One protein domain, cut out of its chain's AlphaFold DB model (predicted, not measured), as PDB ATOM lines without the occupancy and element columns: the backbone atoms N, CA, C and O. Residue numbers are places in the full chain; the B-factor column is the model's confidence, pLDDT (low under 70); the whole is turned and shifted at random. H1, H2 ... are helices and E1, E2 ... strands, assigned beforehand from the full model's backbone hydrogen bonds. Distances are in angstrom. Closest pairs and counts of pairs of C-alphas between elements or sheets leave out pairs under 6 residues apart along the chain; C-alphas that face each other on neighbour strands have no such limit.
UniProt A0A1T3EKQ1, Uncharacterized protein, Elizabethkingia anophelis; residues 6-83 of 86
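AT A GLANCE: This is residues 6 to 83 of the 86 residues of an uncharacterized protein of Elizabethkingia anophelis (UniProt A0A1T3EKQ1). A strongly twisted sheet of five strands makes the body of this domain, with one longer helix, H2, running along one face of it over E3 and E4. A short helix, H1, only grazes the sheet near E1 and E2. The printed part has 78 residues, with two named helices and five named strands that follow each other along the chain as H1, E1, E2, E3, E4, E5, H2; the sheet has the order E1 - E2 - E3 - E4 - E5, all antiparallel, and the class is mixed, helices and strands. It is compact and rounded, with a radius of gyration of the C-alphas of 12.0 A and spans of 33 by 32 by 22 A.

HOW THE PARTS SIT: Begin at H1, residues 6 to 10, which only grazes the sheet with its residues 6 to 9. Its closest C-alphas to E1, residues 14 to 19, are those of Leu 8 and Ala 14, 7.3 A apart. Next comes E2, residues 22 to 30; it forms a hairpin with E1, and N 14 and O 26 are 2.8 A apart. E3, residues 33 to 39, forms a hairpin with E2, with N 27 and O 35 within hydrogen-bond range at 2.8 A. E4, residues 43 to 50, forms the next hairpin with E3, where you find N 36 and O 46 at 2.8 A. E5, residues 61 to 66, forms a hairpin with E4, with N 47 and O 64 at 2.8 A. The five strands are a meander, each the antiparallel neighbour of the one before; E1 and E5 are the edge strands and are apart. H2, residues 71 to 82, is on one face of the sheet, making two layers, at a height over the sheet of 8.5 A. It lies over E3 and E4 and runs along the strands, at 26 degrees to E3 on the local plane. Its closest C-alphas to E4 are those of Ala 78 and Ile 47, 6.4 A apart. In H1 and H2 every O i to N i+4 pair is within hydrogen-bond range.

IN THESE COORDINATES: Find C-alpha 6 at (194.399, 167.497, 228.168), where H1 begins. E1 then starts at C-alpha 14. E2 runs 23.4 A from C-alpha 22 at (189.742, 150.681, 234.293) to C-alpha 30. E3 covers 18.9 A, E4 21.4 A and E5 15.8 A. H2 runs 16.5 A and ends at C-alpha 82 at (177.024, 166.733, 247.817).

THE WHOLE: The two C-alphas farthest apart are those of Glu 6 and Asp 53, at 33.6 A. The printed part has no cut. No link is long: the link from E4 to E5, with 10 residues, is short, and the others are tight. Look for low confidence, a pLDDT under 70, at residues 19 to 21 and 52 to 60; the mean pLDDT of the printed part is 84.0.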
ATOM      1  N   GLU A   6     194.316 166.031 228.070       87.19
ATOM      2  CA  GLU A   6     194.399 167.497 228.168       87.19
ATOM      3  C   GLU A   6     193.023 168.129 228.418       87.19
ATOM      4  O   GLU A   6     192.894 168.993 229.278       87.19
ATOM      5  N   PHE A   7     191.978 167.653 227.732       88.31
ATOM      6  CA  PHE A   7     190.608 168.122 227.958       88.31
ATOM      7  C   PHE A   7     190.134 167.853 229.395       88.31
ATOM      8  O   PHE A   7     189.474 168.692 230.008       88.31
ATOM      9  N   LEU A   8     190.475 166.687 229.949       88.69
ATOM     10  CA  LEU A   8     190.125 166.320 231.322       88.69
ATOM     11  C   LEU A   8     190.867 167.182 232.349       88.69
ATOM     12  O   LEU A   8     190.250 167.663 233.300       88.69
ATOM     13  N   GLU A   9     192.154 167.439 232.122       88.31
ATOM     14  CA  GLU A   9     192.960 168.327 232.966       88.31
ATOM     15  C   GLU A   9     192.423 169.769 232.946       88.31
ATOM     16  O   GLU A   9     192.286 170.381 234.005       88.31
ATOM     17  N   GLU A  10     192.015 170.296 231.783       89.88
ATOM     18  CA  GLU A  10     191.354 171.610 231.669       89.88
ATOM     19  C   GLU A  10     190.033 171.681 232.452       89.88
ATOM     20  O   GLU A  10     189.666 172.735 232.976       89.88
ATOM     21  N   LYS A  11     189.320 170.556 232.562       87.75
ATOM     22  CA  LYS A  11     188.091 170.431 233.358       87.75
ATOM     23  C   LYS A  11     188.358 170.201 234.850       87.75
ATOM     24  O   LYS A  11     187.404 170.185 235.627       87.75
ATOM     25  N   GLY A  12     189.617 170.082 235.272       89.81
ATOM     26  CA  GLY A  12     190.011 169.889 236.669       89.81
ATOM     27  C   GLY A  12     190.008 168.432 237.133       89.81
ATOM     28  O   GLY A  12     190.023 168.185 238.336       89.81
ATOM     29  N   PHE A  13     189.973 167.474 236.206       91.50
ATOM     30  CA  PHE A  13     190.174 166.065 236.521       91.50
ATOM     31  C   PHE A  13     191.668 165.724 236.535       91.50
ATOM     32  O   PHE A  13     192.423 166.126 235.651       91.50
ATOM     33  N   ALA A  14     192.076 164.917 237.507       89.69
ATOM     34  CA  ALA A  14     193.392 164.304 237.588       89.69
ATOM     35  C   ALA A  14     193.282 162.797 237.347       89.69
ATOM     36  O   ALA A  14     192.274 162.177 237.678       89.69
ATOM     37  N   LEU A  15     194.318 162.194 236.766       87.25
ATOM     38  CA  LEU A  15     194.410 160.738 236.693       87.25
ATOM     39  C   LEU A  15     194.692 160.199 238.099       87.25
ATOM     40  O   LEU A  15     195.725 160.543 238.671       87.25
ATOM     41  N   ASP A  16     193.793 159.375 238.628       81.75
ATOM     42  CA  ASP A  16     193.904 158.827 239.984       81.75
ATOM     43  C   ASP A  16     194.506 157.422 239.968       81.75
ATOM     44  O   ASP A  16     195.570 157.182 240.537       81.75
ATOM     45  N   ASN A  17     193.888 156.504 239.221       73.25
ATOM     46  CA  ASN A  17     194.359 155.129 239.129       73.25
ATOM     47  C   ASN A  17     194.158 154.531 237.729       73.25
ATOM     48  O   ASN A  17     193.205 154.838 237.005       73.25
ATOM     49  N   THR A  18     195.073 153.634 237.378       70.00
ATOM     50  CA  THR A  18     195.006 152.725 236.235       70.00
ATOM     51  C   THR A  18     195.137 151.300 236.761       70.00
ATOM     52  O   THR A  18     196.229 150.727 236.761       70.00
ATOM     53  N   GLU A  19     194.029 150.731 237.228       59.94
ATOM     54  CA  GLU A  19     193.981 149.350 237.706       59.94
ATOM     55  C   GLU A  19     193.369 148.432 236.644       59.94
ATOM     56  O   GLU A  19     192.177 148.470 236.327       59.94
ATOM     57  N   GLY A  20     194.214 147.577 236.063       69.25
ATOM     58  CA  GLY A  20     193.797 146.631 235.033       69.25
ATOM     59  C   GLY A  20     193.321 147.331 233.758       69.25
ATOM     60  O   GLY A  20     194.127 147.893 233.022       69.25
ATOM     61  N   VAL A  21     192.019 147.237 233.468       67.06
ATOM     62  CA  VAL A  21     191.394 147.832 232.269       67.06
ATOM     63  C   VAL A  21     190.710 149.164 232.594       67.06
ATOM     64  O   VAL A  21     190.367 149.892 231.672       67.06
ATOM     65  N   VAL A  22     190.489 149.487 233.874       75.06
ATOM     66  CA  VAL A  22     189.742 150.681 234.293       75.06
ATOM     67  C   VAL A  22     190.694 151.860 234.465       75.06
ATOM     68  O   VAL A  22     191.690 151.768 235.183       75.06
ATOM     69  N   VAL A  23     190.373 152.974 233.808       84.88
ATOM     70  CA  VAL A  23     191.073 154.252 233.976       84.88
ATOM     71  C   VAL A  23     190.143 155.221 234.692       84.88
ATOM     72  O   VAL A  23     189.087 155.552 234.153       84.88
ATOM     73  N   ASN A  24     190.540 155.678 235.880       88.12
ATOM     74  CA  ASN A  24     189.769 156.638 236.666       88.12
ATOM     75  C   ASN A  24     190.393 158.028 236.591       88.12
ATOM     76  O   ASN A  24     191.561 158.234 236.932       88.12
ATOM     77  N   TYR A  25     189.571 158.989 236.190       91.38
ATOM     78  CA  TYR A  25     189.857 160.408 236.296       91.38
ATOM     79  C   TYR A  25     188.989 161.004 237.393       91.38
ATOM     80  O   TYR A  25     187.777 160.807 237.398       91.38
ATOM     81  N   VAL A  26     189.596 161.754 238.303       92.44
ATOM     82  CA  VAL A  26     188.958 162.228 239.530       92.44
ATOM     83  C   VAL A  26     189.061 163.742 239.611       92.44
ATOM     84  O   VAL A  26     190.133 164.318 239.431       92.44
ATOM     85  N   LYS A  27     187.940 164.395 239.891       93.19
ATOM     86  CA  LYS A  27     187.846 165.818 240.199       93.19
ATOM     87  C   LYS A  27     187.324 165.966 241.618       93.19
ATOM     88  O   LYS A  27     186.200 165.563 241.909       93.19
ATOM     89  N   ASN A  28     188.127 166.561 242.491       91.44
ATOM     90  CA  ASN A  28     187.703 166.812 243.861       91.44
ATOM     91  C   ASN A  28     186.566 167.846 243.885       91.44
ATOM     92  O   ASN A  28     186.684 168.910 243.271       91.44
ATOM     93  N   ILE A  29     185.461 167.514 244.557       91.12
ATOM     94  CA  ILE A  29     184.331 168.434 244.753       91.12
ATOM     95  C   ILE A  29     184.405 169.061 246.146       91.12
ATOM     96  O   ILE A  29     184.197 170.264 246.280       91.12
ATOM     97  N   ASN A  30     184.707 168.256 247.168       88.00
ATOM     98  CA  ASN A  30     185.004 168.693 248.532       88.00
ATOM     99  C   ASN A  30     185.820 167.616 249.280       88.00
ATOM    100  O   ASN A  30     186.194 166.591 248.706       88.00
ATOM    101  N   ASP A  31     186.061 167.810 250.577       85.69
ATOM    102  CA  ASP A  31     186.866 166.891 251.398       85.69
ATOM    103  C   ASP A  31     186.339 165.445 251.412       85.69
ATOM    104  O   ASP A  31     187.113 164.497 251.567       85.69
ATOM    105  N   ARG A  32     185.030 165.256 251.219       85.31
ATOM    106  CA  ARG A  32     184.345 163.963 251.358       85.31
ATOM    107  C   ARG A  32     183.830 163.389 250.045       85.31
ATOM    108  O   ARG A  32     183.333 162.267 250.043       85.31
ATOM    109  N   ALA A  33     183.923 164.126 248.945       89.81
ATOM    110  CA  ALA A  33     183.342 163.707 247.685       89.81
ATOM    111  C   ALA A  33     184.195 164.102 246.486       89.81
ATOM    112  O   ALA A  33     184.594 165.259 246.323       89.81
ATOM    113  N   ASP A  34     184.374 163.133 245.597       92.38
ATOM    114  CA  ASP A  34     184.984 163.347 244.297       92.38
ATOM    115  C   ASP A  34     184.003 162.993 243.178       92.38
ATOM    116  O   ASP A  34     183.204 162.064 243.291       92.38
ATOM    117  N   LEU A  35     184.080 163.726 242.073       94.31
ATOM    118  CA  LEU A  35     183.469 163.343 240.810       94.31
ATOM    119  C   LEU A  35     184.462 162.479 240.038       94.31
ATOM    120  O   LEU A  35     185.581 162.906 239.765       94.31
ATOM    121  N   VAL A  36     184.034 161.289 239.646       93.00
ATOM    122  CA  VAL A  36     184.861 160.310 238.951       93.00
ATOM    123  C   VAL A  36     184.299 160.061 237.558       93.00
ATOM    124  O   VAL A  36     183.105 159.814 237.393       93.00
ATOM    125  N   LEU A  37     185.180 160.119 236.563       92.94
ATOM    126  CA  LEU A  37     184.977 159.557 235.237       92.94
ATOM    127  C   LEU A  37     185.766 158.249 235.166       92.94
ATOM    128  O   LEU A  37     186.998 158.274 235.107       92.94
ATOM    129  N   ALA A  38     185.060 157.123 235.162       90.50
ATOM    130  CA  ALA A  38     185.665 155.823 234.911       90.50
ATOM    131  C   ALA A  38     185.514 155.446 233.440       90.50
ATOM    132  O   ALA A  38     184.444 155.581 232.843       90.50
ATOM    133  N   ILE A  39     186.603 154.948 232.865       86.94
ATOM    134  CA  ILE A  39     186.661 154.479 231.486       86.94
ATOM    135  C   ILE A  39     186.999 152.988 231.525       86.94
ATOM    136  O   ILE A  39     188.176 152.647 231.642       86.94
ATOM    137  N   SER A  40     185.973 152.115 231.478       79.44
ATOM    138  CA  SER A  40     186.041 150.690 231.072       79.44
ATOM    139  C   SER A  40     184.804 149.879 231.494       79.44
ATOM    140  O   SER A  40     184.395 149.955 232.649       79.44
ATOM    141  N   PRO A  41     184.240 149.008 230.628       71.25
ATOM    142  CA  PRO A  41     184.252 149.024 229.157       71.25
ATOM    143  C   PRO A  41     183.334 150.115 228.571       71.25
ATOM    144  O   PRO A  41     183.205 150.234 227.355       71.25
ATOM    145  N   LEU A  42     182.680 150.888 229.437       80.44
ATOM    146  CA  LEU A  42     181.863 152.050 229.119       80.44
ATOM    147  C   LEU A  42     182.409 153.259 229.883       80.44
ATOM    148  O   LEU A  42     183.079 153.098 230.904       80.44
ATOM    149  N   GLU A  43     182.137 154.449 229.358       87.50
ATOM    150  CA  GLU A  43     182.371 155.707 230.062       87.50
ATOM    151  C   GLU A  43     181.221 155.922 231.048       87.50
ATOM    152  O   GLU A  43     180.054 155.904 230.650       87.50
ATOM    153  N   GLU A  44     181.541 156.108 232.325       91.25
ATOM    154  CA  GLU A  44     180.547 156.419 233.351       91.25
ATOM    155  C   GLU A  44     181.011 157.556 234.261       91.25
ATOM    156  O   GLU A  44     182.173 157.618 234.669       91.25
ATOM    157  N   PHE A  45     180.067 158.431 234.613       94.00
ATOM    158  CA  PHE A  45     180.241 159.397 235.686       94.00
ATOM    159  C   PHE A  45     179.605 158.885 236.972       94.00
ATOM    160  O   PHE A  45     178.478 158.379 236.986       94.00
ATOM    161  N   PHE A  46     180.300 159.081 238.082       93.62
ATOM    162  CA  PHE A  46     179.741 158.866 239.407       93.62
ATOM    163  C   PHE A  46     180.398 159.772 240.436       93.62
ATOM    164  O   PHE A  46     181.507 160.260 240.245       93.62
ATOM    165  N   ILE A  47     179.707 159.976 241.548       93.62
ATOM    166  CA  ILE A  47     180.272 160.613 242.731       93.62
ATOM    167  C   ILE A  47     180.776 159.503 243.640       93.62
ATOM    168  O   ILE A  47     180.025 158.575 243.957       93.62
ATOM    169  N   TRP A  48     182.032 159.599 244.051       92.25
ATOM    170  CA  TRP A  48     182.588 158.778 245.113       92.25
ATOM    171  C   TRP A  48     182.494 159.548 246.425       92.25
ATOM    172  O   TRP A  48     183.179 160.555 246.604       92.25
ATOM    173  N   VAL A  49     181.603 159.109 247.316       89.06
ATOM    174  CA  VAL A  49     181.442 159.679 248.660       89.06
ATOM    175  C   VAL A  49     182.250 158.833 249.638       89.06
ATOM    176  O   VAL A  49     181.967 157.649 249.807       89.06
ATOM    177  N   LYS A  50     183.257 159.442 250.258       84.44
ATOM    178  CA  LYS A  50     184.222 158.798 251.158       84.44
ATOM    179  C   LYS A  50     183.579 158.542 252.525       84.44
ATOM    180  O   LYS A  50     182.840 159.402 253.009       84.44
ATOM    181  N   ASP A  51     183.861 157.393 253.137       77.69
ATOM    182  CA  ASP A  51     183.489 157.129 254.534       77.69
ATOM    183  C   ASP A  51     184.317 158.012 255.502       77.69
ATOM    184  O   ASP A  51     185.401 158.492 255.157       77.69
ATOM    185  N   GLU A  52     183.785 158.299 256.694       64.00
ATOM    186  CA  GLU A  52     184.389 159.201 257.686       64.00
ATOM    187  C   GLU A  52     185.644 158.608 258.355       64.00
ATOM    188  O   GLU A  52     186.523 159.364 258.781       64.00
ATOM    189  N   ASP A  53     185.762 157.278 258.402       60.81
ATOM    190  CA  ASP A  53     186.871 156.552 259.033       60.81
ATOM    191  C   ASP A  53     188.032 156.335 258.039       60.81
ATOM    192  O   ASP A  53     188.277 155.256 257.501       60.81
ATOM    193  N   PHE A  54     188.748 157.422 257.760       57.41
ATOM    194  CA  PHE A  54     189.881 157.487 256.833       57.41
ATOM    195  C   PHE A  54     191.088 156.628 257.286       57.41
ATOM    196  O   PHE A  54     191.951 157.105 258.023       57.41
ATOM    197  N   GLU A  55     191.219 155.401 256.771       54.69
ATOM    198  CA  GLU A  55     192.520 154.699 256.690       54.69
ATOM    199  C   GLU A  55     192.846 154.147 255.285       54.69
ATOM    200  O   GLU A  55     194.027 154.016 254.959       54.69
ATOM    201  N   ASP A  56     191.854 153.925 254.408       56.25
ATOM    202  CA  ASP A  56     192.080 153.520 253.011       56.25
ATOM    203  C   ASP A  56     191.050 154.167 252.052       56.25
ATOM    204  O   ASP A  56     189.862 153.843 252.121       56.25
ATOM    205  N   PRO A  57     191.465 155.070 251.138       52.09
ATOM    206  CA  PRO A  57     190.564 155.744 250.196       52.09
ATOM    207  C   PRO A  57     189.895 154.803 249.176       52.09
ATOM    208  O   PRO A  57     188.948 155.224 248.506       52.09
ATOM    209  N   ASN A  58     190.356 153.551 249.064       57.75
ATOM    210  CA  ASN A  58     189.855 152.562 248.111       57.75
ATOM    211  C   ASN A  58     188.900 151.516 248.714       57.75
ATOM    212  O   ASN A  58     188.383 150.704 247.946       57.75
ATOM    213  N   MET A  59     188.673 151.477 250.036       58.38
ATOM    214  CA  MET A  59     187.958 150.342 250.648       58.38
ATOM    215  C   MET A  59     186.508 150.591 251.063       58.38
ATOM    216  O   MET A  59     185.710 149.683 250.853       58.38
ATOM    217  N   ASP A  60     186.124 151.776 251.551       69.38
ATOM    218  CA  ASP A  60     184.750 152.010 252.023       69.38
ATOM    219  C   ASP A  60     184.226 153.391 251.591       69.38
ATOM    220  O   ASP A  60     184.757 154.447 251.943       69.38
ATOM    221  N   GLY A  61     183.185 153.386 250.755       77.75
ATOM    222  CA  GLY A  61     182.564 154.590 250.211       77.75
ATOM    223  C   GLY A  61     181.264 154.295 249.463       77.75
ATOM    224  O   GLY A  61     180.963 153.155 249.102       77.75
ATOM    225  N   VAL A  62     180.463 155.334 249.230       87.44
ATOM    226  CA  VAL A  62     179.202 155.238 248.488       87.44
ATOM    227  C   VAL A  62     179.397 155.757 247.070       87.44
ATOM    228  O   VAL A  62     179.736 156.921 246.852       87.44
ATOM    229  N   LYS A  63     179.108 154.898 246.090       90.81
ATOM    230  CA  LYS A  63     179.051 155.266 244.673       90.81
ATOM    231  C   LYS A  63     177.660 155.782 244.307       90.81
ATOM    232  O   LYS A  63     176.686 155.032 244.350       90.81
ATOM    233  N   VAL A  64     177.570 157.039 243.875       92.19
ATOM    234  CA  VAL A  64     176.337 157.631 243.334       92.19
ATOM    235  C   VAL A  64     176.472 157.775 241.823       92.19
ATOM    236  O   VAL A  64     177.216 158.624 241.340       92.19
ATOM    237  N   HIS A  65     175.762 156.942 241.063       93.56
ATOM    238  CA  HIS A  65     175.802 156.982 239.601       93.56
ATOM    239  C   HIS A  65     175.110 158.230 239.042       93.56
ATOM    240  O   HIS A  65     174.011 158.585 239.477       93.56
ATOM    241  N   LEU A  66     175.733 158.855 238.044       94.06
ATOM    242  CA  LEU A  66     175.168 159.971 237.293       94.06
ATOM    243  C   LEU A  66     174.813 159.486 235.883       94.06
ATOM    244  O   LEU A  66     175.696 159.149 235.100       94.06
ATOM    245  N   ASP A  67     173.520 159.457 235.558       91.69
ATOM    246  CA  ASP A  67     173.032 159.057 234.230       91.69
ATOM    247  C   ASP A  67     173.174 160.213 233.228       91.69
ATOM    248  O   ASP A  67     172.221 160.914 232.882       91.69
ATOM    249  N   THR A  68     174.419 160.492 232.849       90.25
ATOM    250  CA  THR A  68     174.790 161.528 231.885       90.25
ATOM    251  C   THR A  68     176.142 161.200 231.262       90.25
ATOM    252  O   THR A  68     176.983 160.551 231.874       90.25
ATOM    253  N   ASN A  69     176.367 161.688 230.046       88.12
ATOM    254  CA  ASN A  69     177.670 161.724 229.380       88.12
ATOM    255  C   ASN A  69     178.178 163.165 229.166       88.12
ATOM    256  O   ASN A  69     179.227 163.375 228.559       88.12
ATOM    257  N   ASP A  70     177.425 164.158 229.641       90.44
ATOM    258  CA  ASP A  70     177.784 165.570 229.600       90.44
ATOM    259  C   ASP A  70     178.562 165.947 230.868       90.44
ATOM    260  O   ASP A  70     178.064 165.792 231.986       90.44
ATOM    261  N   PHE A  71     179.784 166.448 230.671       88.94
ATOM    262  CA  PHE A  71     180.709 166.843 231.733       88.94
ATOM    263  C   PHE A  71     180.172 167.976 232.605       88.94
ATOM    264  O   PHE A  71     180.290 167.918 233.829       88.94
ATOM    265  N   ASP A  72     179.590 169.003 231.987       91.12
ATOM    266  CA  ASP A  72     179.124 170.189 232.701       91.12
ATOM    267  C   ASP A  72     177.872 169.847 233.518       91.12
ATOM    268  O   ASP A  72     177.699 170.320 234.646       91.12
ATOM    269  N   LEU A  73     177.018 168.967 232.983       93.62
ATOM    270  CA  LEU A  73     175.879 168.423 233.715       93.62
ATOM    271  C   LEU A  73     176.321 167.505 234.860       93.62
ATOM    272  O   LEU A  73     175.777 167.630 235.955       93.62
ATOM    273  N   ALA A  74     177.291 166.614 234.630       93.94
ATOM    274  CA  ALA A  74     177.823 165.718 235.658       93.94
ATOM    275  C   ALA A  74     178.422 166.508 236.825       93.94
ATOM    276  O   ALA A  74     178.098 166.248 237.983       93.94
ATOM    277  N   GLU A  75     179.229 167.525 236.519       92.56
ATOM    278  CA  GLU A  75     179.799 168.423 237.516       92.56
ATOM    279  C   GLU A  75     178.710 169.145 238.297       92.56
ATOM    280  O   GLU A  75     178.648 169.030 239.519       92.56
ATOM    281  N   LYS A  76     177.798 169.834 237.611       92.56
ATOM    282  CA  LYS A  76     176.740 170.582 238.289       92.56
ATOM    283  C   LYS A  76     175.849 169.678 239.147       92.56
ATOM    284  O   LYS A  76     175.452 170.079 240.240       92.56
ATOM    285  N   ALA A  77     175.543 168.468 238.679       93.38
ATOM    286  CA  ALA A  77     174.794 167.481 239.448       93.38
ATOM    287  C   ALA A  77     175.563 167.046 240.701       93.38
ATOM    288  O   ALA A  77     174.982 167.039 241.786       93.38
ATOM    289  N   ALA A  78     176.862 166.758 240.575       93.19
ATOM    290  CA  ALA A  78     177.707 166.394 241.705       93.19
ATOM    291  C   ALA A  78     177.712 167.480 242.782       93.19
ATOM    292  O   ALA A  78     177.425 167.190 243.939       93.19
ATOM    293  N   GLN A  79     177.918 168.735 242.382       91.19
ATOM    294  CA  GLN A  79     177.910 169.897 243.275       91.19
ATOM    295  C   GLN A  79     176.582 170.072 244.029       91.19
ATOM    296  O   GLN A  79     176.576 170.425 245.208       91.19
ATOM    297  N   ILE A  80     175.451 169.819 243.361       90.31
ATOM    298  CA  ILE A  80     174.117 169.892 243.975       90.31
ATOM    299  C   ILE A  80     173.907 168.745 244.969       90.31
ATOM    300  O   ILE A  80     173.390 168.979 246.057       90.31
ATOM    301  N   ILE A  81     174.285 167.519 244.596       89.44
ATOM    302  CA  ILE A  81     174.057 166.315 245.406       89.44
ATOM    303  C   ILE A  81     174.859 166.364 246.708       89.44
ATOM    304  O   ILE A  81     174.316 166.039 247.761       89.44
ATOM    305  N   VAL A  82     176.131 166.764 246.645       86.56
ATOM    306  CA  VAL A  82     177.024 166.733 247.817       86.56
ATOM    307  C   VAL A  82     176.939 167.990 248.676       86.56
ATOM    308  O   VAL A  82     177.473 167.989 249.778       86.56
ATOM    309  N   GLY A  83     176.270 169.039 248.184       78.25
ATOM    310  CA  GLY A  83     176.228 170.350 248.819       78.25
ATOM    311  C   GLY A  83     177.605 171.018 248.821       78.25
ATOM    312  O   GLY A  83     178.471 170.688 249.625       78.25
TER     313      GLY A  83